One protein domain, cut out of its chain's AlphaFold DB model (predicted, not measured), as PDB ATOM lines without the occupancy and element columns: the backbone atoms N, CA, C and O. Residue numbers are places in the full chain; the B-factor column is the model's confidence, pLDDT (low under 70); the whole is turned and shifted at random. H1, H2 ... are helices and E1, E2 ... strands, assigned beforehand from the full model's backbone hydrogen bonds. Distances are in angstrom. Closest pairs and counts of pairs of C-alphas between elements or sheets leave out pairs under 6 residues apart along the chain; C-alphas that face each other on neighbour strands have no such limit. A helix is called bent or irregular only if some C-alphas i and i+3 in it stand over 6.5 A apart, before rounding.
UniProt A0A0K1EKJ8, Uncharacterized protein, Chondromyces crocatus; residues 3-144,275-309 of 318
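Overview. This is residues 3 to 144 and 275 to 309 of the 318 residues of an uncharacterized protein of Chondromyces crocatus (UniProt A0A0K1EKJ8). A twisted sheet of four parallel strands, in the order E2, E1, E3, E4, makes the core, with helices over both faces: H2 covers one face, and H1 and H5 are over the other. H3 and H4 form a helical hairpin that packs on H2, and its turn, residues 119 to 124, sticks out. The long stretches 32 to 61 and 289 to 309 hold no named element. The printed part has 177 residues with five named helices and four named strands, along the chain E1, H1, E2, H2, E3, H3, H4, E4, H5, and the class is mixed. The whole is compact and rounded, with a radius of gyration of the C-alphas of 16.0 A and spans of 47 by 41 by 39 A.

Along the chain. In the sheet, E2 is residues 28 to 31, E1 residues 3 to 7, E3 residues 84 to 90, 19.8 A long, and E4 residues 137 to 142, 16.9 A. E1 begins with C-alpha 3 at (83.301, 107.264, 38.501). H1 is residues 10 to 23, 20.6 A, and is irregular: C-alphas 14 and 17 are 7.1 A apart. H2 is residues 62 to 73, 17.2 A. H3, residues 99 to 118, is the longest helix at 29.1 A; H4 is residues 123 to 136, 19.7 A. H5, residues 275 to 288, 19.6 A, ends with C-alpha 288 at (75.896, 112.648, 36.968).

Arrangement. The sheet is twisted, its C-alphas up to 4.5 A off the best plane. N 30 and O 3 of E2 and E1 are 3.0 A apart, N 86 and O 4 of E3 and E1 2.8 A, and N 138 and O 85 of E4 and E3 2.9 A, within hydrogen-bond range. The domain has three layers, the sheet with helices on both its faces: H2 and H3 on one face and H1 and H5 on the other. H2 has a height over the sheet of 9.1 A and runs along the strands, at 12 degrees to E3 on the local plane; the closest C-alphas of H2 and E3 are those of Glu 72 and Ala 85, 6.3 A apart. H5 is over E3 and E4 at a height over the sheet of 9.2 A; its closest C-alpha pair with E4 is His 140 and Leu 280, 6.1 A. H1 comes closest to E2 with the C-alphas of Pro 17 and Phe 29, 4.8 A apart. H3 touches H2 at a steep tilt of 65 degrees, closest at the C-alphas of Leu 63 and Ala 109, 5.4 A apart. H3 and H4 touch as a hairpin, a shallow tilt of 29 degrees, opposite ways, closest at the C-alphas of Gly 118 and Val 126, 6.0 A apart. H4 only grazes the sheet, with residues 130 to 136. E1, H1, E2 and E3, H3, H4, E4 are strand-helix-strand units, two parallel neighbour strands joined through helices; E2, H2, E3 is a split one, with E1 between its strands; the three crossovers are right-handed. In H2, H3 and H4 every O i to N i+4 pair is within hydrogen-bond range, in H1 7 of 10 and in H5 9 of 10.

Size, cuts and confidence. The C-alphas farthest apart, of Gln 119 and Ala 294, are 47.1 A apart. Residues 145 to 274 are not printed, and C-alphas 144 and 275 are 11.8 A apart across the cut. Of the links printed whole, E2 to H2 is long, with 30 residues. The mean pLDDT of the printed part is 95.9, and no printed residue is under 70.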
ATOM      1  N   VAL A   3      83.867 108.131  37.465       98.62
ATOM      2  CA  VAL A   3      83.301 107.264  38.501       98.62
ATOM      3  C   VAL A   3      84.178 106.026  38.675       98.62
ATOM      4  O   VAL A   3      84.454 105.301  37.719       98.62
ATOM      5  N   LYS A   4      84.608 105.772  39.909       98.62
ATOM      6  CA  LYS A   4      85.360 104.575  40.294       98.62
ATOM      7  C   LYS A   4      84.429 103.579  40.973       98.62
ATOM      8  O   LYS A   4      83.797 103.909  41.969       98.62
ATOM      9  N   LEU A   5      84.347 102.362  40.453       98.75
ATOM     10  CA  LEU A   5      83.576 101.276  41.057       98.75
ATOM     11  C   LEU A   5      84.534 100.367  41.825       98.75
ATOM     12  O   LEU A   5      85.553  99.961  41.279       98.75
ATOM     13  N   ILE A   6      84.215 100.019  43.064       98.62
ATOM     14  CA  ILE A   6      84.981  99.075  43.884       98.62
ATOM     15  C   ILE A   6      84.082  97.858  44.110       98.62
ATOM     16  O   ILE A   6      83.366  97.812  45.109       98.62
ATOM     17  N   PRO A   7      84.039  96.913  43.156       97.50
ATOM     18  CA  PRO A   7      83.236  95.714  43.293       97.50
ATOM     19  C   PRO A   7      83.970  94.605  44.041       97.50
ATOM     20  O   PRO A   7      85.205  94.510  44.028       97.50
ATOM     21  N   THR A   8      83.185  93.714  44.627       96.56
ATOM     22  CA  THR A   8      83.659  92.500  45.302       96.56
ATOM     23  C   THR A   8      83.475  91.229  44.464       96.56
ATOM     24  O   THR A   8      84.158  90.227  44.680       96.56
ATOM     25  N   GLY A   9      82.604  91.262  43.456       95.81
ATOM     26  CA  GLY A   9      82.411  90.163  42.520       95.81
ATOM     27  C   GLY A   9      83.140  90.360  41.183       95.81
ATOM     28  O   GLY A   9      83.560  91.457  40.789       95.81
ATOM     29  N   ARG A  10      83.368  89.244  40.477       95.94
ATOM     30  CA  ARG A  10      84.096  89.233  39.193       95.94
ATOM     31  C   ARG A  10      83.240  89.729  38.036       95.94
ATOM     32  O   ARG A  10      83.778  90.304  37.091       95.94
ATOM     33  N   CYS A  11      81.940  89.466  38.098       96.44
ATOM     34  CA  CYS A  11      80.976  89.887  37.091       96.44
ATOM     35  C   CYS A  11      80.940  91.421  36.999       96.44
ATOM     36  O   CYS A  11      81.060  92.009  35.926       96.44
ATOM     37  N   GLU A  12      80.888  92.060  38.157       97.62
ATOM     38  CA  GLU A  12      80.810  93.487  38.411       97.62
ATOM     39  C   GLU A  12      82.083  94.193  37.970       97.62
ATOM     40  O   GLU A  12      82.015  95.183  37.245       97.62
ATOM     41  N   LEU A  13      83.249  93.654  38.348       98.19
ATOM     42  CA  LEU A  13      84.555  94.183  37.943       98.19
ATOM     43  C   LEU A  13      84.672  94.332  36.423       98.19
ATOM     44  O   LEU A  13      85.285  95.280  35.939       98.19
ATOM     45  N   ILE A  14      84.081  93.403  35.673       97.81
ATOM     46  CA  ILE A  14      84.261  93.305  34.224       97.81
ATOM     47  C   ILE A  14      83.098  93.947  33.450       97.81
ATOM     48  O   ILE A  14      83.326  94.547  32.398       97.81
ATOM     49  N   GLY A  15      81.860  93.789  33.921       98.00
ATOM     50  CA  GLY A  15      80.651  94.179  33.192       98.00
ATOM     51  C   GLY A  15      79.993  95.470  33.679       98.00
ATOM     52  O   GLY A  15      79.406  96.188  32.869       98.00
ATOM     53  N   LEU A  16      80.100  95.803  34.972       98.06
ATOM     54  CA  LEU A  16      79.368  96.934  35.552       98.06
ATOM     55  C   LEU A  16      79.799  98.301  34.995       98.06
ATOM     56  O   LEU A  16      78.914  99.123  34.759       98.06
ATOM     57  N   PRO A  17      81.099  98.567  34.725       98.50
ATOM     58  CA  PRO A  17      81.507  99.835  34.124       98.50
ATOM     59  C   PRO A  17      80.805 100.130  32.798       98.50
ATOM     60  O   PRO A  17      80.305 101.229  32.590       98.50
ATOM     61  N   GLU A  18      80.726  99.141  31.912       98.25
ATOM     62  CA  GLU A  18      80.091  99.298  30.601       98.25
ATOM     63  C   GLU A  18      78.562  99.349  30.721       98.25
ATOM     64  O   GLU A  18      77.922 100.166  30.060       98.25
ATOM     65  N   CYS A  19      77.984  98.549  31.621       98.25
ATOM     66  CA  CYS A  19      76.561  98.591  31.959       98.25
ATOM     67  C   CYS A  19      76.111 100.005  32.376       98.25
ATOM     68  O   CYS A  19      75.158 100.550  31.821       98.25
ATOM     69  N   LEU A  20      76.829 100.629  33.316       98.50
ATOM     70  CA  LEU A  20      76.523 101.983  33.787       98.50
ATOM     71  C   LEU A  20      76.942 103.061  32.777       98.50
ATOM     72  O   LEU A  20      76.226 104.046  32.605       98.50
ATOM     73  N   GLY A  21      78.042 102.858  32.049       98.19
ATOM     74  CA  GLY A  21      78.479 103.761  30.983       98.19
ATOM     75  C   GLY A  21      77.449 103.902  29.860       98.19
ATOM     76  O   GLY A  21      77.278 104.990  29.322       98.19
ATOM     77  N   ARG A  22      76.685 102.845  29.552       97.56
ATOM     78  CA  ARG A  22      75.552 102.931  28.616       97.56
ATOM     79  C   ARG A  22      74.421 103.827  29.126       97.56
ATOM     80  O   ARG A  22      73.783 104.496  28.318       97.56
ATOM     81  N   LEU A  23      74.164 103.842  30.437       97.38
ATOM     82  CA  LEU A  23      73.158 104.725  31.037       97.38
ATOM     83  C   LEU A  23      73.614 106.187  31.064       97.38
ATOM     84  O   LEU A  23      72.797 107.073  30.822       97.38
ATOM     85  N   PHE A  24      74.900 106.428  31.325       98.12
ATOM     86  CA  PHE A  24      75.482 107.760  31.512       98.12
ATOM     87  C   PHE A  24      76.707 107.964  30.589       98.12
ATOM     88  O   PHE A  24      77.839 108.028  31.077       98.12
ATOM     89  N   PRO A  25      76.520 108.069  29.258       97.62
ATOM     90  CA  PRO A  25      77.607 108.010  28.272       97.62
ATOM     91  C   PRO A  25      78.555 109.215  28.289       97.62
ATOM     92  O   PRO A  25      79.675 109.111  27.794       97.62
ATOM     93  N   ASP A  26      78.147 110.336  28.889       98.00
ATOM     94  CA  ASP A  26      78.993 111.528  29.063       98.00
ATOM     95  C   ASP A  26      79.978 111.394  30.249       98.00
ATOM     96  O   ASP A  26      80.734 112.317  30.583       98.00
ATOM     97  N   HIS A  27      79.978 110.238  30.920       98.31
ATOM     98  CA  HIS A  27      80.779 109.947  32.103       98.31
ATOM     99  C   HIS A  27      81.602 108.675  31.898       98.31
ATOM    100  O   HIS A  27      81.227 107.773  31.152       98.31
ATOM    101  N   THR A  28      82.746 108.592  32.573       98.25
ATOM    102  CA  THR A  28      83.601 107.406  32.532       98.25
ATOM    103  C   THR A  28      83.394 106.576  33.786       98.25
ATOM    104  O   THR A  28      83.409 107.104  34.899       98.25
ATOM    105  N   PHE A  29      83.228 105.270  33.605       98.69
ATOM    106  CA  PHE A  29      83.161 104.300  34.688       98.69
ATOM    107  C   PHE A  29      84.367 103.381  34.592       98.69
ATOM    108  O   PHE A  29      84.666 102.837  33.531       98.69
ATOM    109  N   GLU A  30      85.058 103.203  35.707       98.19
ATOM    110  CA  GLU A  30      86.238 102.353  35.794       98.19
ATOM    111  C   GLU A  30      86.132 101.508  37.055       98.19
ATOM    112  O   GLU A  30      85.982 102.047  38.154       98.19
ATOM    113  N   ALA A  31      86.225 100.188  36.918       98.00
ATOM    114  CA  ALA A  31      86.303  99.325  38.082       98.00
ATOM    115  C   ALA A  31      87.737  99.282  38.630       98.00
ATOM    116  O   ALA A  31      88.714  99.275  37.879       98.00
ATOM    117  N   VAL A  32      87.852  99.266  39.953       97.88
ATOM    118  CA  VAL A  32      89.107  99.222  40.696       97.88
ATOM    119  C   VAL A  32      89.356  97.775  41.116       97.88
ATOM    120  O   VAL A  32      88.653  97.269  41.994       97.88
ATOM    121  N   PRO A  33      90.341  97.084  40.518       97.31
ATOM    122  CA  PRO A  33      90.695  95.743  40.952       97.31
ATOM    123  C   PRO A  33      91.481  95.783  42.265       97.31
ATOM    124  O   PRO A  33      92.285  96.684  42.498       97.31
ATOM    125  N   ALA A  34      91.325  94.753  43.096       96.12
ATOM    126  CA  ALA A  34      92.178  94.560  44.268       96.12
ATOM    127  C   ALA A  34      93.604  94.165  43.878       96.12
ATOM    128  O   ALA A  34      94.566  94.472  44.587       96.12
ATOM    129  N   ARG A  35      93.735  93.434  42.766       95.44
ATOM    130  CA  ARG A  35      95.013  92.995  42.207       95.44
ATOM    131  C   ARG A  35      94.895  92.778  40.705       95.44
ATOM    132  O   ARG A  35      93.850  92.363  40.212       95.44
ATOM    133  N   VAL A  36      96.002  92.995  40.007       95.56
ATOM    134  CA  VAL A  36      96.200  92.552  38.627       95.56
ATOM    135  C   VAL A  36      97.279  91.474  38.639       95.56
ATOM    136  O   VAL A  36      98.376  91.701  39.156       95.56
ATOM    137  N   ASP A  37      96.949  90.288  38.142       93.50
ATOM    138  CA  ASP A  37      97.888  89.179  38.006       93.50
ATOM    139  C   ASP A  37      98.877  89.447  36.849       93.50
ATOM    140  O   ASP A  37      98.613  90.288  35.987       93.50
ATOM    141  N   PRO A  38     100.037  88.758  36.794       95.44
ATOM    142  CA  PRO A  38     101.064  89.014  35.775       95.44
ATOM    143  C   PRO A  38     100.599  88.841  34.322       95.44
ATOM    144  O   PRO A  38     101.217  89.389  33.414       95.44
ATOM    145  N   ASP A  39      99.532  88.075  34.100       93.19
ATOM    146  CA  ASP A  39      98.909  87.870  32.790       93.19
ATOM    147  C   ASP A  39      97.891  88.967  32.418       93.19
ATOM    148  O   ASP A  39      97.260  88.896  31.366       93.19
ATOM    149  N   GLY A  40      97.736  89.987  33.268       92.44
ATOM    150  CA  GLY A  40      96.775  91.073  33.103       92.44
ATOM    151  C   GLY A  40      95.387  90.767  33.667       92.44
ATOM    152  O   GLY A  40      94.515  91.638  33.607       92.44
ATOM    153  N   THR A  41      95.160  89.578  34.236       92.62
ATOM    154  CA  THR A  41      93.872  89.227  34.842       92.62
ATOM    155  C   THR A  41      93.606  90.103  36.057       92.62
ATOM    156  O   THR A  41      94.376  90.128  37.016       92.62
ATOM    157  N   GLN A  42      92.483  90.810  36.038       94.94
ATOM    158  CA  GLN A  42      92.042  91.635  37.154       94.94
ATOM    159  C   GLN A  42      91.210  90.807  38.138       94.94
ATOM    160  O   GLN A  42      90.328  90.045  37.737       94.94
ATOM    161  N   LEU A  43      91.486  90.965  39.430       96.19
ATOM    162  CA  LEU A  43      90.769  90.303  40.515       96.19
ATOM    163  C   LEU A  43      90.053  91.341  41.387       96.19
ATOM    164  O   LEU A  43      90.666  92.360  41.728       96.19
ATOM    165  N   PRO A  44      88.784  91.098  41.760       96.50
ATOM    166  CA  PRO A  44      88.043  92.004  42.623       96.50
ATOM    167  C   PRO A  44      88.549  91.895  44.063       96.50
ATOM    168  O   PRO A  44      89.369  91.034  44.398       96.50
ATOM    169  N   PHE A  45      88.053  92.780  44.916       95.50
ATOM    170  CA  PHE A  45      88.222  92.622  46.356       95.50
ATOM    171  C   PHE A  45      87.393  91.437  46.851       95.50
ATOM    172  O   PHE A  45      86.367  91.121  46.268       95.50
ATOM    173  N   ASP A  46      87.803  90.791  47.940       93.06
ATOM    174  CA  ASP A  46      86.945  89.778  48.559       93.06
ATOM    175  C   ASP A  46      85.669  90.452  49.094       93.06
ATOM    176  O   ASP A  46      85.763  91.504  49.737       93.06
ATOM    177  N   GLY A  47      84.501  89.838  48.876       91.62
ATOM    178  CA  GLY A  47      83.227  90.259  49.471       91.62
ATOM    179  C   GLY A  47      83.207  90.059  50.982       91.62
ATOM    180  O   GLY A  47      83.862  89.156  51.513       91.62
ATOM    181  N   PHE A  48      82.509  90.925  51.716       95.00
ATOM    182  CA  PHE A  48      82.408  90.803  53.179       95.00
ATOM    183  C   PHE A  48      81.067  90.214  53.628       95.00
ATOM    184  O   PHE A  48      80.893  89.918  54.811       95.00
ATOM    185  N   THR A  49      80.150  89.996  52.688       94.62
ATOM    186  CA  THR A  49      78.818  89.416  52.893       94.62
ATOM    187  C   THR A  49      78.742  87.919  52.585       94.62
ATOM    188  O   THR A  49      77.772  87.287  52.988       94.62
ATOM    189  N   SER A  50      79.767  87.299  51.990       89.50
ATOM    190  CA  SER A  50      79.774  85.855  51.664       89.50
ATOM    191  C   SER A  50      79.748  84.922  52.890       89.50
ATOM    192  O   SER A  50      79.708  83.700  52.761       89.50
ATOM    193  N   GLY A  51      79.824  85.475  54.101       91.62
ATOM    194  CA  GLY A  51      79.657  84.758  55.361       91.62
ATOM    195  C   GLY A  51      78.698  85.498  56.288       91.62
ATOM    196  O   GLY A  51      78.570  86.720  56.221       91.62
ATOM    197  N   ARG A  52      78.035  84.765  57.193       94.56
ATOM    198  CA  ARG A  52      77.094  85.358  58.158       94.56
ATOM    199  C   ARG A  52      77.811  86.385  59.031       94.56
ATOM    200  O   ARG A  52      78.715  86.032  59.791       94.56
ATOM    201  N   LEU A  53      77.368  87.635  58.971       94.94
ATOM    202  CA  LEU A  53      77.870  88.694  59.835       94.94
ATOM    203  C   LEU A  53      77.338  88.536  61.258       94.94
ATOM    204  O   LEU A  53      76.193  88.136  61.479       94.94
ATOM    205  N   THR A  54      78.173  88.912  62.226       92.31
ATOM    206  CA  THR A  54      77.809  89.008  63.642       92.31
ATOM    207  C   THR A  54      77.980  90.441  64.132       92.31
ATOM    208  O   THR A  54      78.746  91.219  63.558       92.31
ATOM    209  N   SER A  55      77.302  90.796  65.223       85.88
ATOM    210  CA  SER A  55      77.373  92.128  65.847       85.88
ATOM    211  C   SER A  55      78.679  92.401  66.600       85.88
ATOM    212  O   SER A  55      78.973  93.557  66.907       85.88
ATOM    213  N   THR A  56      79.547  91.405  66.787       84.69
ATOM    214  CA  THR A  56      80.798  91.552  67.551       84.69
ATOM    215  C   THR A  56      82.065  91.639  66.703       84.69
ATOM    216  O   THR A  56      83.017  92.289  67.124       84.69
ATOM    217  N   LEU A  57      82.101  91.020  65.520       86.19
ATOM    218  CA  LEU A  57      83.317  90.930  64.708       86.19
ATOM    219  C   LEU A  57      83.234  91.804  63.452       86.19
ATOM    220  O   LEU A  57      82.244  91.772  62.721       86.19
ATOM    221  N   MET A  58      84.302  92.565  63.202       87.19
ATOM    222  CA  MET A  58      84.505  93.288  61.948       87.19
ATOM    223  C   MET A  58      85.058  92.321  60.889       87.19
ATOM    224  O   MET A  58      86.065  91.662  61.164       87.19
ATOM    225  N   PRO A  59      84.466  92.240  59.685       86.94
ATOM    226  CA  PRO A  59      85.052  91.479  58.586       86.94
ATOM    227  C   PRO A  59      86.446  92.007  58.240       86.94
ATOM    228  O   PRO A  59      86.640  93.210  58.059       86.94
ATOM    229  N   GLY A  60      87.433  91.113  58.154       79.19
ATOM    230  CA  GLY A  60      88.841  91.507  58.011       79.19
ATOM    231  C   GLY A  60      89.153  92.277  56.720       79.19
ATOM    232  O   GLY A  60      90.051  93.117  56.699       79.19
ATOM    233  N   ASN A  61      88.399  92.027  55.651       90.75
ATOM    234  CA  ASN A  61      88.516  92.694  54.354       90.75
ATOM    235  C   ASN A  61      87.757  94.028  54.267       90.75
ATOM    236  O   ASN A  61      88.141  94.877  53.464       90.75
ATOM    237  N   LEU A  62      86.741  94.264  55.102       95.50
ATOM    238  CA  LEU A  62      85.903  95.464  55.003       95.50
ATOM    239  C   LEU A  62      86.688  96.757  55.260       95.50
ATOM    240  O   LEU A  62      86.515  97.749  54.555       95.50
ATOM    241  N   LEU A  63      87.619  96.745  56.215       95.50
ATOM    242  CA  LEU A  63      88.482  97.904  56.446       95.50
ATOM    243  C   LEU A  63      89.368  98.210  55.224       95.50
ATOM    244  O   LEU A  63      89.614  99.379  54.931       95.50
ATOM    245  N   ARG A  64      89.812  97.183  54.485       95.56
ATOM    246  CA  ARG A  64      90.593  97.365  53.249       95.56
ATOM    247  C   ARG A  64      89.741  97.966  52.129       95.56
ATOM    248  O   ARG A  64      90.226  98.847  51.430       95.56
ATOM    249  N   LEU A  65      88.484  97.541  51.998       97.75
ATOM    250  CA  LEU A  65      87.525  98.122  51.049       97.75
ATOM    251  C   LEU A  65      87.298  99.613  51.320       97.75
ATOM    252  O   LEU A  65      87.400 100.433  50.414       97.75
ATOM    253  N   VAL A  66      87.070  99.979  52.583       98.12
ATOM    254  CA  VAL A  66      86.901 101.382  52.994       98.12
ATOM    255  C   VAL A  66      88.171 102.203  52.757       98.12
ATOM    256  O   VAL A  66      88.091 103.344  52.309       98.12
ATOM    257  N   GLN A  67      89.350 101.637  53.030       97.06
ATOM    258  CA  GLN A  67      90.627 102.289  52.725       97.06
ATOM    259  C   GLN A  67      90.787 102.540  51.221       97.06
ATOM    260  O   GLN A  67      91.199 103.636  50.841       97.06
ATOM    261  N   GLN A  68      90.423 101.566  50.378       97.69
ATOM    262  CA  GLN A  68      90.420 101.755  48.928       97.69
ATOM    263  C   GLN A  68      89.450 102.871  48.532       97.69
ATOM    264  O   GLN A  68      89.846 103.793  47.824       97.69
ATOM    265  N   LEU A  69      88.219 102.845  49.051       98.38
ATOM    266  CA  LEU A  69      87.193 103.857  48.788       98.38
ATOM    267  C   LEU A  69      87.682 105.270  49.123       98.38
ATOM    268  O   LEU A  69      87.580 106.173  48.293       98.38
ATOM    269  N   ALA A  70      88.291 105.448  50.298       98.06
ATOM    270  CA  ALA A  70      88.894 106.715  50.697       98.06
ATOM    271  C   ALA A  70      90.034 107.145  49.757       98.06
ATOM    272  O   ALA A  70      90.137 108.327  49.422       98.06
ATOM    273  N   SER A  71      90.869 106.206  49.295       97.00
ATOM    274  CA  SER A  71      91.967 106.522  48.374       97.00
ATOM    275  C   SER A  71      91.498 106.949  46.984       97.00
ATOM    276  O   SER A  71      92.148 107.796  46.383       97.00
ATOM    277  N   GLU A  72      90.353 106.464  46.494       97.94
ATOM    278  CA  GLU A  72      89.830 106.893  45.188       97.94
ATOM    279  C   GLU A  72      89.335 108.346  45.213       97.94
ATOM    280  O   GLU A  72      89.508 109.084  44.242       97.94
ATOM    281  N   VAL A  73      88.749 108.797  46.328       97.81
ATOM    282  CA  VAL A  73      88.222 110.170  46.460       97.81
ATOM    283  C   VAL A  73      89.240 111.154  47.038       97.81
ATOM    284  O   VAL A  73      89.086 112.369  46.891       97.81
ATOM    285  N   HIS A  74      90.298 110.665  47.685       96.31
ATOM    286  CA  HIS A  74      91.363 111.489  48.252       96.31
ATOM    287  C   HIS A  74      92.743 110.800  48.135       96.31
ATOM    288  O   HIS A  74      93.335 110.414  49.146       96.31
ATOM    289  N   PRO A  75      93.306 110.665  46.918       91.12
ATOM    290  CA  PRO A  75      94.530 109.889  46.667       91.12
ATOM    291  C   PRO A  75      95.838 110.577  47.105       91.12
ATOM    292  O   PRO A  75      96.923 110.026  46.924       91.12
ATOM    293  N   GLY A  76      95.779 111.778  47.688       86.56
ATOM    294  CA  GLY A  76      96.962 112.548  48.079       86.56
ATOM    295  C   GLY A  76      97.508 113.429  46.950       86.56
ATOM    296  O   GLY A  76      96.741 113.943  46.145       86.56
ATOM    297  N   ARG A  77      98.829 113.674  46.936       77.12
ATOM    298  CA  ARG A  77      99.458 114.726  46.106       77.12
ATOM    299  C   ARG A  77      99.529 114.408  44.613       77.12
ATOM    300  O   ARG A  77      99.386 115.322  43.812       77.12
ATOM    301  N   ASP A  78      99.739 113.143  44.267       75.94
ATOM    302  CA  ASP A  78     100.077 112.739  42.893       75.94
ATOM    303  C   ASP A  78      98.932 111.993  42.192       75.94
ATOM    304  O   ASP A  78      99.056 111.579  41.041       75.94
ATOM    305  N   GLY A  79      97.811 111.799  42.890       81.44
ATOM    306  CA  GLY A  79      96.648 111.116  42.349       81.44
ATOM    307  C   GLY A  79      95.553 112.087  41.939       81.44
ATOM    308  O   GLY A  79      95.310 113.103  42.587       81.44
ATOM    309  N   ASN A  80      94.828 111.726  40.887       88.88
ATOM    310  CA  ASN A  80      93.604 112.420  40.526       88.88
ATOM    311  C   ASN A  80      92.445 111.795  41.304       88.88
ATOM    312  O   ASN A  80      92.130 110.621  41.109       88.88
ATOM    313  N   ALA A  81      91.796 112.576  42.165       95.12
ATOM    314  CA  ALA A  81      90.603 112.122  42.869       95.12
ATOM    315  C   ALA A  81      89.468 111.834  41.880       95.12
ATOM    316  O   ALA A  81      89.280 112.590  40.924       95.12
ATOM    317  N   ALA A  82      88.736 110.743  42.086       97.50
ATOM    318  CA  ALA A  82      87.493 110.484  41.377       97.50
ATOM    319  C   ALA A  82      86.441 111.556  41.712       97.50
ATOM    320  O   ALA A  82      86.457 112.151  42.796       97.50
ATOM    321  N   ASP A  83      85.522 111.784  40.775       97.88
ATOM    322  CA  ASP A  83      84.352 112.630  41.021       97.88
ATOM    323  C   ASP A  83      83.338 111.886  41.903       97.88
ATOM    324  O   ASP A  83      82.677 112.497  42.738       97.88
ATOM    325  N   LEU A  84      83.278 110.556  41.764       98.56
ATOM    326  CA  LEU A  84      82.532 109.644  42.627       98.56
ATOM    327  C   LEU A  84      83.276 108.307  42.744       98.56
ATOM    328  O   LEU A  84      83.786 107.792  41.748       98.56
ATOM    329  N   ALA A  85      83.293 107.714  43.935       98.69
ATOM    330  CA  ALA A  85      83.677 106.325  44.149       98.69
ATOM    331  C   ALA A  85      82.524 105.540  44.790       98.69
ATOM    332  O   ALA A  85      81.904 105.999  45.749       98.69
ATOM    333  N   VAL A  86      82.233 104.352  44.267       98.81
ATOM    334  CA  VAL A  86      81.099 103.522  44.683       98.81
ATOM    335  C   VAL A  86      81.620 102.154  45.096       98.81
ATOM    336  O   VAL A  86      82.126 101.408  44.261       98.81
ATOM    337  N   LEU A  87      81.487 101.812  46.375       98.75
ATOM    338  CA  LEU A  87      81.668 100.445  46.860       98.75
ATOM    339  C   LEU A  87      80.372  99.667  46.627       98.75
ATOM    340  O   LEU A  87      79.317 100.099  47.088       98.75
ATOM    341  N   ILE A  88      80.456  98.532  45.934       98.38
ATOM    342  CA  ILE A  88      79.315  97.645  45.694       98.38
ATOM    343  C   ILE A  88      79.658  96.219  46.127       98.38
ATOM    344  O   ILE A  88      80.708  95.695  45.754       98.38
ATOM    345  N   ASP A  89      78.783  95.621  46.935       98.00
ATOM    346  CA  ASP A  89      78.881  94.222  47.367       98.00
ATOM    347  C   ASP A  89      77.543  93.506  47.148       98.00
ATOM    348  O   ASP A  89      76.482  94.137  47.150       98.00
ATOM    349  N   ASP A  90      77.583  92.191  46.981       97.62
ATOM    350  CA  ASP A  90      76.376  91.370  46.937       97.62
ATOM    351  C   ASP A  90      75.761  91.282  48.343       97.62
ATOM    352  O   ASP A  90      76.471  91.154  49.340       97.62
ATOM    353  N   LEU A  91      74.435  91.311  48.466       97.75
ATOM    354  CA  LEU A  91      73.731  90.986  49.710       97.75
ATOM    355  C   LEU A  91      73.460  89.480  49.759       97.75
ATOM    356  O   LEU A  91      72.317  89.024  49.706       97.75
ATOM    357  N   GLU A  92      74.554  88.727  49.837       95.62
ATOM    358  CA  GLU A  92      74.570  87.267  49.822       95.62
ATOM    359  C   GLU A  92      73.544  86.670  50.796       95.62
ATOM    360  O   GLU A  92      73.215  87.253  51.841       95.62
ATOM    361  N   LEU A  93      73.053  85.469  50.480       96.31
ATOM    362  CA  LEU A  93      71.961  84.844  51.231       96.31
ATOM    363  C   LEU A  93      72.269  84.683  52.716       96.31
ATOM    364  O   LEU A  93      71.348  84.724  53.519       96.31
ATOM    365  N   GLU A  94      73.533  84.555  53.109       96.19
ATOM    366  CA  GLU A  94      73.950  84.545  54.506       96.19
ATOM    367  C   GLU A  94      73.494  85.778  55.298       96.19
ATOM    368  O   GLU A  94      73.442  85.702  56.524       96.19
ATOM    369  N   ASN A  95      73.199  86.904  54.647       97.19
ATOM    370  CA  ASN A  95      72.902  88.185  55.290       97.19
ATOM    371  C   ASN A  95      71.612  88.857  54.790       97.19
ATOM    372  O   ASN A  95      71.329  89.983  55.202       97.19
ATOM    373  N   ILE A  96      70.824  88.182  53.948       96.50
ATOM    374  CA  ILE A  96      69.634  88.750  53.288       96.50
ATOM    375  C   ILE A  96      68.553  89.241  54.266       96.50
ATOM    376  O   ILE A  96      67.819  90.180  53.982       96.50
ATOM    377  N   ASP A  97      68.475  88.641  55.452       96.25
ATOM    378  CA  ASP A  97      67.566  89.008  56.545       96.25
ATOM    379  C   ASP A  97      68.109  90.133  57.448       96.25
ATOM    380  O   ASP A  97      67.400  90.605  58.336       96.25
ATOM    381  N   GLN A  98      69.360  90.565  57.255       96.88
ATOM    382  CA  GLN A  98      70.024  91.565  58.096       96.88
ATOM    383  C   GLN A  98      70.790  92.659  57.314       96.88
ATOM    384  O   GLN A  98      71.906  93.016  57.711       96.88
ATOM    385  N   PRO A  99      70.207  93.289  56.270       97.50
ATOM    386  CA  PRO A  99      70.878  94.356  55.515       97.50
ATOM    387  C   PRO A  99      71.276  95.553  56.396       97.50
ATOM    388  O   PRO A  99      72.300  96.191  56.159       97.50
ATOM    389  N   GLY A 100      70.525  95.828  57.469       97.69
ATOM    390  CA  GLY A 100      70.878  96.866  58.444       97.69
ATOM    391  C   GLY A 100      72.212  96.605  59.154       97.69
ATOM    392  O   GLY A 100      72.981  97.539  59.371       97.69
ATOM    393  N   LEU A 101      72.532  95.342  59.466       97.69
ATOM    394  CA  LEU A 101      73.819  94.987  60.071       97.69
ATOM    395  C   LEU A 101      74.970  95.150  59.070       97.69
ATOM    396  O   LEU A 101      76.045  95.606  59.455       97.69
ATOM    397  N   VAL A 102      74.743  94.814  57.796       97.81
ATOM    398  CA  VAL A 102      75.718  95.020  56.710       97.81
ATOM    399  C   VAL A 102      76.077  96.505  56.607       97.81
ATOM    400  O   VAL A 102      77.254  96.862  56.660       97.81
ATOM    401  N   VAL A 103      75.070  97.381  56.566       97.56
ATOM    402  CA  VAL A 103      75.267  98.836  56.521       97.56
ATOM    403  C   VAL A 103      75.980  99.354  57.769       97.56
ATOM    404  O   VAL A 103      76.950 100.104  57.653       97.56
ATOM    405  N   GLU A 104      75.582  98.919  58.968       96.81
ATOM    406  CA  GLU A 104      76.251  99.346  60.205       96.81
ATOM    407  C   GLU A 104      77.725  98.913  60.251       96.81
ATOM    408  O   GLU A 104      78.579  99.628  60.785       96.81
ATOM    409  N   ARG A 105      78.065  97.771  59.643       97.44
ATOM    410  CA  ARG A 105      79.456  97.328  59.512       97.44
ATOM    411  C   ARG A 105      80.269  98.244  58.615       97.44
ATOM    412  O   ARG A 105      81.375  98.613  59.008       97.44
ATOM    413  N   VAL A 106      79.716  98.670  57.481       98.06
ATOM    414  CA  VAL A 106      80.367  99.664  56.612       98.06
ATOM    415  C   VAL A 106      80.562 100.975  57.373       98.06
ATOM    416  O   VAL A 106      81.679 101.492  57.413       98.06
ATOM    417  N   ARG A 107      79.529 101.466  58.075       97.75
ATOM    418  CA  ARG A 107      79.622 102.693  58.890       97.75
ATOM    419  C   ARG A 107      80.731 102.603  59.934       97.75
ATOM    420  O   ARG A 107      81.564 103.503  60.054       97.75
ATOM    421  N   SER A 108      80.760 101.497  60.669       96.94
ATOM    422  CA  SER A 108      81.776 101.221  61.682       96.94
ATOM    423  C   SER A 108      83.185 101.165  61.080       96.94
ATOM    424  O   SER A 108      84.115 101.726  61.659       96.94
ATOM    425  N   ALA A 109      83.354 100.558  59.902       97.94
ATOM    426  CA  ALA A 109      84.641 100.497  59.213       97.94
ATOM    427  C   ALA A 109      85.119 101.877  58.719       97.94
ATOM    428  O   ALA A 109      86.306 102.178  58.832       97.94
ATOM    429  N   VAL A 110      84.213 102.744  58.247       98.38
ATOM    430  CA  VAL A 110      84.534 104.140  57.887       98.38
ATOM    431  C   VAL A 110      85.000 104.933  59.104       98.38
ATOM    432  O   VAL A 110      86.041 105.589  59.049       98.38
ATOM    433  N   ARG A 111      84.286 104.833  60.231       97.62
ATOM    434  CA  ARG A 111      84.695 105.486  61.488       97.62
ATOM    435  C   ARG A 111      86.065 104.985  61.946       97.62
ATOM    436  O   ARG A 111      86.964 105.792  62.157       97.62
ATOM    437  N   GLN A 112      86.257 103.665  61.972       97.38
ATOM    438  CA  GLN A 112      87.535 103.051  62.327       97.38
ATOM    439  C   GLN A 112      88.677 103.514  61.406       97.38
ATOM    440  O   GLN A 112      89.780 103.776  61.885       97.38
ATOM    441  N   HIS A 113      88.431 103.640  60.098       97.56
ATOM    442  CA  HIS A 113      89.414 104.164  59.153       97.56
ATOM    443  C   HIS A 113      89.815 105.611  59.481       97.56
ATOM    444  O   HIS A 113      91.008 105.915  59.536       97.56
ATOM    445  N   LEU A 114      88.839 106.490  59.731       97.94
ATOM    446  CA  LEU A 114      89.086 107.892  60.078       97.94
ATOM    447  C   LEU A 114      89.815 108.038  61.420       97.94
ATOM    448  O   LEU A 114      90.729 108.856  61.525       97.94
ATOM    449  N   ASP A 115      89.480 107.212  62.412       97.69
ATOM    450  CA  ASP A 115      90.164 107.193  63.711       97.69
ATOM    451  C   ASP A 115      91.632 106.767  63.555       97.69
ATOM    452  O   ASP A 115      92.544 107.433  64.049       97.69
ATOM    453  N   GLN A 116      91.889 105.699  62.790       97.12
ATOM    454  CA  GLN A 116      93.249 105.254  62.464       97.12
ATOM    455  C   GLN A 116      94.025 106.289  61.645       97.12
ATOM    456  O   GLN A 116      95.254 106.358  61.727       97.12
ATOM    457  N   LEU A 117      93.347 107.069  60.803       96.81
ATOM    458  CA  LEU A 117      93.968 108.165  60.069       96.81
ATOM    459  C   LEU A 117      94.351 109.308  61.018       96.81
ATOM    460  O   LEU A 117      95.477 109.790  60.946       96.81
ATOM    461  N   GLY A 118      93.477 109.679  61.958       97.25
ATOM    462  CA  GLY A 118      93.742 110.727  62.950       97.25
ATOM    463  C   GLY A 118      94.860 110.409  63.940       97.25
ATOM    464  O   GLY A 118      95.472 111.323  64.482       97.25
ATOM    465  N   GLN A 119      95.196 109.132  64.126       97.38
ATOM    466  CA  GLN A 119      96.385 108.724  64.882       97.38
ATOM    467  C   GLN A 119      97.704 108.974  64.131       97.38
ATOM    468  O   GLN A 119      98.763 109.005  64.753       97.38
ATOM    469  N   ARG A 120      97.662 109.106  62.799       95.69
ATOM    470  CA  ARG A 120      98.850 109.165  61.927       95.69
ATOM    471  C   ARG A 120      99.028 110.510  61.231       95.69
ATOM    472  O   ARG A 120     100.127 110.831  60.795       95.69
ATOM    473  N   GLU A 121      97.951 111.272  61.098       96.19
ATOM    474  CA  GLU A 121      97.872 112.475  60.278       96.19
ATOM    475  C   GLU A 121      97.303 113.649  61.075       96.19
ATOM    476  O   GLU A 121      96.655 113.478  62.105       96.19
ATOM    477  N   ASN A 122      97.515 114.871  60.586       95.75
ATOM    478  CA  ASN A 122      96.959 116.058  61.231       95.75
ATOM    479  C   ASN A 122      95.434 116.182  61.029       95.75
ATOM    480  O   ASN A 122      94.859 115.656  60.074       95.75
ATOM    481  N   ALA A 123      94.788 116.951  61.912       96.88
ATOM    482  CA  ALA A 123      93.337 117.135  61.916       96.88
ATOM    483  C   ALA A 123      92.782 117.706  60.597       96.88
ATOM    484  O   ALA A 123      91.705 117.302  60.167       96.88
ATOM    485  N   ALA A 124      93.523 118.597  59.927       96.38
ATOM    486  CA  ALA A 124      93.096 119.178  58.655       96.38
ATOM    487  C   ALA A 124      93.011 118.118  57.545       96.38
ATOM    488  O   ALA A 124      92.037 118.073  56.800       96.38
ATOM    489  N   LYS A 125      93.991 117.209  57.461       94.88
ATOM    490  CA  LYS A 125      93.966 116.106  56.490       94.88
ATOM    491  C   LYS A 125      92.810 115.145  56.761       94.88
ATOM    492  O   LYS A 125      92.112 114.765  55.828       94.88
ATOM    493  N   VAL A 126      92.574 114.792  58.026       97.56
ATOM    494  CA  VAL A 126      91.437 113.936  58.410       97.56
ATOM    495  C   VAL A 126      90.106 114.593  58.041       97.56
ATOM    496  O   VAL A 126      89.218 113.912  57.531       97.56
ATOM    497  N   ALA A 127      89.973 115.906  58.256       97.56
ATOM    498  CA  ALA A 127      88.785 116.661  57.872       97.56
ATOM    499  C   ALA A 127      88.551 116.622  56.354       97.56
ATOM    500  O   ALA A 127      87.441 116.303  55.937       97.56
ATOM    501  N   HIS A 128      89.588 116.827  55.534       96.94
ATOM    502  CA  HIS A 128      89.458 116.742  54.074       96.94
ATOM    503  C   HIS A 128      89.107 115.334  53.572       96.94
ATOM    504  O   HIS A 128      88.323 115.200  52.636       96.94
ATOM    505  N   VAL A 129      89.663 114.271  54.171       97.94
ATOM    506  CA  VAL A 129      89.278 112.892  53.809       97.94
ATOM    507  C   VAL A 129      87.824 112.629  54.189       97.94
ATOM    508  O   VAL A 129      87.074 112.078  53.388       97.94
ATOM    509  N   ARG A 130      87.402 113.056  55.385       98.38
ATOM    510  CA  ARG A 130      86.009 112.943  55.832       98.38
ATOM    511  C   ARG A 130      85.059 113.668  54.879       98.38
ATOM    512  O   ARG A 130      84.076 113.079  54.461       98.38
ATOM    513  N   GLU A 131      85.361 114.910  54.513       98.06
ATOM    514  CA  GLU A 131      84.567 115.685  53.553       98.06
ATOM    515  C   GLU A 131      84.505 114.997  52.183       98.06
ATOM    516  O   GLU A 131      83.429 114.842  51.612       98.06
ATOM    517  N   ALA A 132      85.635 114.483  51.684       98.12
ATOM    518  CA  ALA A 132      85.661 113.742  50.426       98.12
ATOM    519  C   ALA A 132      84.779 112.482  50.459       98.12
ATOM    520  O   ALA A 132      84.092 112.210  49.477       98.12
ATOM    521  N   LEU A 133      84.766 111.739  51.570       98.50
ATOM    522  CA  LEU A 133      83.890 110.577  51.748       98.50
ATOM    523  C   LEU A 133      82.406 110.974  51.792       98.50
ATOM    524  O   LEU A 133      81.579 110.327  51.156       98.50
ATOM    525  N   LEU A 134      82.074 112.057  52.498       97.94
ATOM    526  CA  LEU A 134      80.703 112.562  52.620       97.94
ATOM    527  C   LEU A 134      80.128 113.080  51.302       97.94
ATOM    528  O   LEU A 134      78.922 113.002  51.095       97.94
ATOM    529  N   GLU A 135      80.971 113.619  50.425       97.19
ATOM    530  CA  GLU A 135      80.510 114.242  49.186       97.19
ATOM    531  C   GLU A 135      80.660 113.334  47.963       97.19
ATOM    532  O   GLU A 135      79.888 113.468  47.016       97.19
ATOM    533  N   ARG A 136      81.630 112.410  47.954       98.19
ATOM    534  CA  ARG A 136      82.034 111.679  46.737       98.19
ATOM    535  C   ARG A 136      82.194 110.172  46.916       98.19
ATOM    536  O   ARG A 136      82.656 109.521  45.985       98.19
ATOM    537  N   ALA A 137      81.839 109.601  48.064       98.62
ATOM    538  CA  ALA A 137      81.881 108.155  48.259       98.62
ATOM    539  C   ALA A 137      80.501 107.603  48.622       98.62
ATOM    540  O   ALA A 137      79.845 108.141  49.509       98.62
ATOM    541  N   SER A 138      80.104 106.503  47.988       98.56
ATOM    542  CA  SER A 138      78.829 105.825  48.244       98.56
ATOM    543  C   SER A 138      79.014 104.324  48.440       98.56
ATOM    544  O   SER A 138      79.975 103.731  47.944       98.56
ATOM    545  N   PHE A 139      78.073 103.703  49.148       98.75
ATOM    546  CA  PHE A 139      77.995 102.253  49.322       98.75
ATOM    547  C   PHE A 139      76.651 101.721  48.838       98.75
ATOM    548  O   PHE A 139      75.611 102.226  49.256       98.75
ATOM    549  N   HIS A 140      76.663 100.674  48.017       98.69
ATOM    550  CA  HIS A 140      75.453 100.040  47.500       98.69
ATOM    551  C   HIS A 140      75.513  98.516  47.612       98.69
ATOM    552  O   HIS A 140      76.587  97.926  47.716       98.69
ATOM    553  N   LEU A 141      74.339  97.888  47.601       98.62
ATOM    554  CA  LEU A 141      74.179  96.437  47.641       98.62
ATOM    555  C   LEU A 141      73.493  95.949  46.367       98.62
ATOM    556  O   LEU A 141      72.533  96.572  45.913       98.62
ATOM    557  N   ALA A 142      73.939  94.817  45.833       98.19
ATOM    558  CA  ALA A 142      73.196  94.054  44.836       98.19
ATOM    559  C   ALA A 142      72.493  92.879  45.531       98.19
ATOM    560  O   ALA A 142      73.146  92.022  46.112       98.19
ATOM    561  N   SER A 143      71.157  92.852  45.537       97.81
ATOM    562  CA  SER A 143      70.386  91.891  46.343       97.81
ATOM    563  C   SER A 143      69.718  90.798  45.503       97.81
ATOM    564  O   SER A 143      69.144  91.121  44.464       97.81
ATOM    565  N   PRO A 144      69.722  89.526  45.958       96.62
ATOM    566  CA  PRO A 144      70.704  88.968  46.899       96.62
ATOM    567  C   PRO A 144      72.115  88.893  46.283       96.62
ATOM    568  O   PRO A 144      73.104  88.795  46.993       96.62
ATOM    569  N   ARG A 275      64.539  97.879  44.730       97.88
ATOM    570  CA  ARG A 275      64.724  99.040  45.613       97.88
ATOM    571  C   ARG A 275      66.196  99.386  45.860       97.88
ATOM    572  O   ARG A 275      66.522 100.572  45.964       97.88
ATOM    573  N   PHE A 276      67.080  98.398  45.972       98.50
ATOM    574  CA  PHE A 276      68.526  98.597  46.091       98.50
ATOM    575  C   PHE A 276      69.132  99.093  44.772       98.50
ATOM    576  O   PHE A 276      69.867 100.080  44.767       98.50
ATOM    577  N   ALA A 277      68.754  98.495  43.642       98.25
ATOM    578  CA  ALA A 277      69.147  98.940  42.310       98.25
ATOM    579  C   ALA A 277      68.693 100.382  42.026       98.25
ATOM    580  O   ALA A 277      69.461 101.194  41.513       98.25
ATOM    581  N   ARG A 278      67.465 100.741  42.418       97.94
ATOM    582  CA  ARG A 278      66.955 102.119  42.331       97.94
ATOM    583  C   ARG A 278      67.779 103.089  43.163       97.94
ATOM    584  O   ARG A 278      68.083 104.167  42.662       97.94
ATOM    585  N   ALA A 279      68.151 102.712  44.389       98.00
ATOM    586  CA  ALA A 279      68.997 103.544  45.243       98.00
ATOM    587  C   ALA A 279      70.365 103.812  44.588       98.00
ATOM    588  O   ALA A 279      70.811 104.958  44.574       98.00
ATOM    589  N   LEU A 280      70.982 102.797  43.968       98.44
ATOM    590  CA  LEU A 280      72.219 102.953  43.196       98.44
ATOM    591  C   LEU A 280      72.042 103.926  42.026       98.44
ATOM    592  O   LEU A 280      72.797 104.889  41.900       98.44
ATOM    593  N   LEU A 281      71.048 103.694  41.165       98.12
ATOM    594  CA  LEU A 281      70.872 104.512  39.964       98.12
ATOM    595  C   LEU A 281      70.454 105.949  40.283       98.12
ATOM    596  O   LEU A 281      70.870 106.862  39.574       98.12
ATOM    597  N   ARG A 282      69.668 106.173  41.342       97.38
ATOM    598  CA  ARG A 282      69.301 107.524  41.788       97.38
ATOM    599  C   ARG A 282      70.469 108.263  42.424       97.38
ATOM    600  O   ARG A 282      70.633 109.445  42.149       97.38
ATOM    601  N   ASP A 283      71.306 107.586  43.207       97.75
ATOM    602  CA  ASP A 283      72.527 108.190  43.751       97.75
ATOM    603  C   ASP A 283      73.515 108.581  42.637       97.75
ATOM    604  O   ASP A 283      74.079 109.677  42.658       97.75
ATOM    605  N   LEU A 284      73.654 107.741  41.601       98.19
ATOM    606  CA  LEU A 284      74.403 108.087  40.389       98.19
ATOM    607  C   LEU A 284      73.767 109.274  39.652       98.19
ATOM    608  O   LEU A 284      74.464 110.229  39.317       98.19
ATOM    609  N   ALA A 285      72.454 109.251  39.422       97.38
ATOM    610  CA  ALA A 285      71.773 110.310  38.681       97.38
ATOM    611  C   ALA A 285      71.818 111.673  39.394       97.38
ATOM    612  O   ALA A 285      71.870 112.713  38.740       97.38
ATOM    613  N   ASP A 286      71.846 111.684  40.726       96.00
ATOM    614  CA  ASP A 286      71.951 112.909  41.521       96.00
ATOM    615  C   ASP A 286      73.274 113.666  41.287       96.00
ATOM    616  O   ASP A 286      73.294 114.894  41.351       96.00
ATOM    617  N   ILE A 287      74.373 112.965  40.975       95.56
ATOM    618  CA  ILE A 287      75.669 113.605  40.688       95.56
ATOM    619  C   ILE A 287      75.985 113.702  39.193       95.56
ATOM    620  O   ILE A 287      76.595 114.680  38.761       95.56
ATOM    621  N   LEU A 288      75.584 112.711  38.398       97.38
ATOM    622  CA  LEU A 288      75.896 112.648  36.968       97.38
ATOM    623  C   LEU A 288      74.848 113.366  36.105       97.38
ATOM    624  O   LEU A 288      75.140 113.727  34.971       97.38
ATOM    625  N   GLY A 289      73.651 113.617  36.638       97.06
ATOM    626  CA  GLY A 289      72.478 113.988  35.852       97.06
ATOM    627  C   GLY A 289      71.649 112.760  35.453       97.06
ATOM    628  O   GLY A 289      72.037 111.625  35.733       97.06
ATOM    629  N   PRO A 290      70.474 112.955  34.833       96.19
ATOM    630  CA  PRO A 290      69.567 111.857  34.512       96.19
ATOM    631  C   PRO A 290      70.195 110.863  33.515       96.19
ATOM    632  O   PRO A 290      70.960 111.277  32.641       96.19
ATOM    633  N   PRO A 291      69.851 109.564  33.599       96.69
ATOM    634  CA  PRO A 291      70.277 108.583  32.606       96.69
ATOM    635  C   PRO A 291      69.680 108.890  31.227       96.69
ATOM    636  O   PRO A 291      68.642 109.540  31.097       96.69
ATOM    637  N   THR A 292      70.314 108.367  30.179       95.69
ATOM    638  CA  THR A 292      69.868 108.541  28.783       95.69
ATOM    639  C   THR A 292      68.561 107.834  28.449       95.69
ATOM    640  O   THR A 292      67.875 108.225  27.506       95.69
ATOM    641  N   VAL A 293      68.208 106.803  29.215       94.31
ATOM    642  CA  VAL A 293      66.923 106.109  29.113       94.31
ATOM    643  C   VAL A 293      66.022 106.522  30.268       94.31
ATOM    644  O   VAL A 293      66.469 106.648  31.408       94.31
ATOM    645  N   ALA A 294      64.736 106.713  29.983       92.88
ATOM    646  CA  ALA A 294      63.754 106.976  31.022       92.88
ATOM    647  C   ALA A 294      63.526 105.700  31.842       92.88
ATOM    648  O   ALA A 294      63.084 104.681  31.314       92.88
ATOM    649  N   LEU A 295      63.823 105.769  33.137       94.81
ATOM    650  CA  LEU A 295      63.542 104.698  34.085       94.81
ATOM    651  C   LEU A 295      62.205 104.979  34.770       94.81
ATOM    652  O   LEU A 295      61.914 106.120  35.123       94.81
ATOM    653  N   THR A 296      61.398 103.939  34.973       94.06
ATOM    654  CA  THR A 296      60.148 104.051  35.731       94.06
ATOM    655  C   THR A 296      60.447 104.552  37.140       94.06
ATOM    656  O   THR A 296      61.338 104.016  37.798       94.06
ATOM    657  N   ASP A 297      59.693 105.531  37.635       93.12
ATOM    658  CA  ASP A 297      59.800 105.959  39.029       93.12
ATOM    659  C   ASP A 297      59.402 104.842  39.998       93.12
ATOM    660  O   ASP A 297      58.530 104.021  39.717       93.12
ATOM    661  N   GLY A 298      60.046 104.803  41.163       94.31
ATOM    662  CA  GLY A 298      59.789 103.771  42.159       94.31
ATOM    663  C   GLY A 298      60.371 104.089  43.527       94.31
ATOM    664  O   GLY A 298      60.920 105.171  43.758       94.31
ATOM    665  N   GLU A 299      60.231 103.133  44.436       94.94
ATOM    666  CA  GLU A 299      60.741 103.253  45.799       94.94
ATOM    667  C   GLU A 299      62.217 102.864  45.877       94.94
ATOM    668  O   GLU A 299      62.646 101.865  45.309       94.94
ATOM    669  N   GLU A 300      63.000 103.623  46.636       96.75
ATOM    670  CA  GLU A 300      64.376 103.252  46.968       96.75
ATOM    671  C   GLU A 300      64.421 102.468  48.280       96.75
ATOM    672  O   GLU A 300      63.517 102.546  49.127       96.75
ATOM    673  N   HIS A 301      65.491 101.701  48.474       97.25
ATOM    674  CA  HIS A 301      65.741 101.069  49.759       97.25
ATOM    675  C   HIS A 301      66.235 102.130  50.763       97.25
ATOM    676  O   HIS A 301      67.278 102.743  50.527       97.25
ATOM    677  N   PRO A 302      65.556 102.342  51.909       96.62
ATOM    678  CA  PRO A 302      65.823 103.476  52.801       96.62
ATOM    679  C   PRO A 302      67.222 103.446  53.418       96.62
ATOM    680  O   PRO A 302      67.756 104.490  53.764       96.62
ATOM    681  N   LEU A 303      67.825 102.259  53.539       97.00
ATOM    682  CA  LEU A 303      69.182 102.115  54.071       97.00
ATOM    683  C   LEU A 303      70.275 102.686  53.158       97.00
ATOM    684  O   LEU A 303      71.342 102.998  53.670       97.00
ATOM    685  N   LEU A 304      70.043 102.755  51.840       97.00
ATOM    686  CA  LEU A 304      71.060 103.141  50.847       97.00
ATOM    687  C   LEU A 304      70.641 104.353  50.000       97.00
ATOM    688  O   LEU A 304      71.443 104.867  49.221       97.00
ATOM    689  N   SER A 305      69.394 104.809  50.125       95.50
ATOM    690  CA  SER A 305      68.891 105.982  49.413       95.50
ATOM    691  C   SER A 305      69.481 107.263  49.990       95.50
ATOM    692  O   SER A 305      69.368 107.517  51.194       95.50
ATOM    693  N   ARG A 306      69.998 108.132  49.126       92.38
ATOM    694  CA  ARG A 306      70.541 109.430  49.534       92.38
ATOM    695  C   ARG A 306      69.499 110.322  50.217       92.38
ATOM    696  O   ARG A 306      69.817 111.028  51.170       92.38
ATOM    697  N   SER A 307      68.247 110.274  49.763       89.81
ATOM    698  CA  SER A 307      67.150 111.067  50.333       89.81
ATOM    699  C   SER A 307      66.837 110.724  51.793       89.81
ATOM    700  O   SER A 307      66.267 111.554  52.493       89.81
ATOM    701  N   ASN A 308      67.211 109.524  52.252       92.06
ATOM    702  CA  ASN A 308      67.038 109.076  53.635       92.06
ATOM    703  C   ASN A 308      68.372 108.957  54.393       92.06
ATOM    704  O   ASN A 308      68.399 108.369  55.474       92.06
ATOM    705  N   ALA A 309      69.471 109.493  53.847       90.12
ATOM    706  CA  ALA A 309      70.770 109.429  54.506       90.12
ATOM    707  C   ALA A 309      70.702 110.112  55.891       90.12
ATOM    708  O   ALA A 309      70.176 111.227  56.004       90.12
TER     709      ALA A 309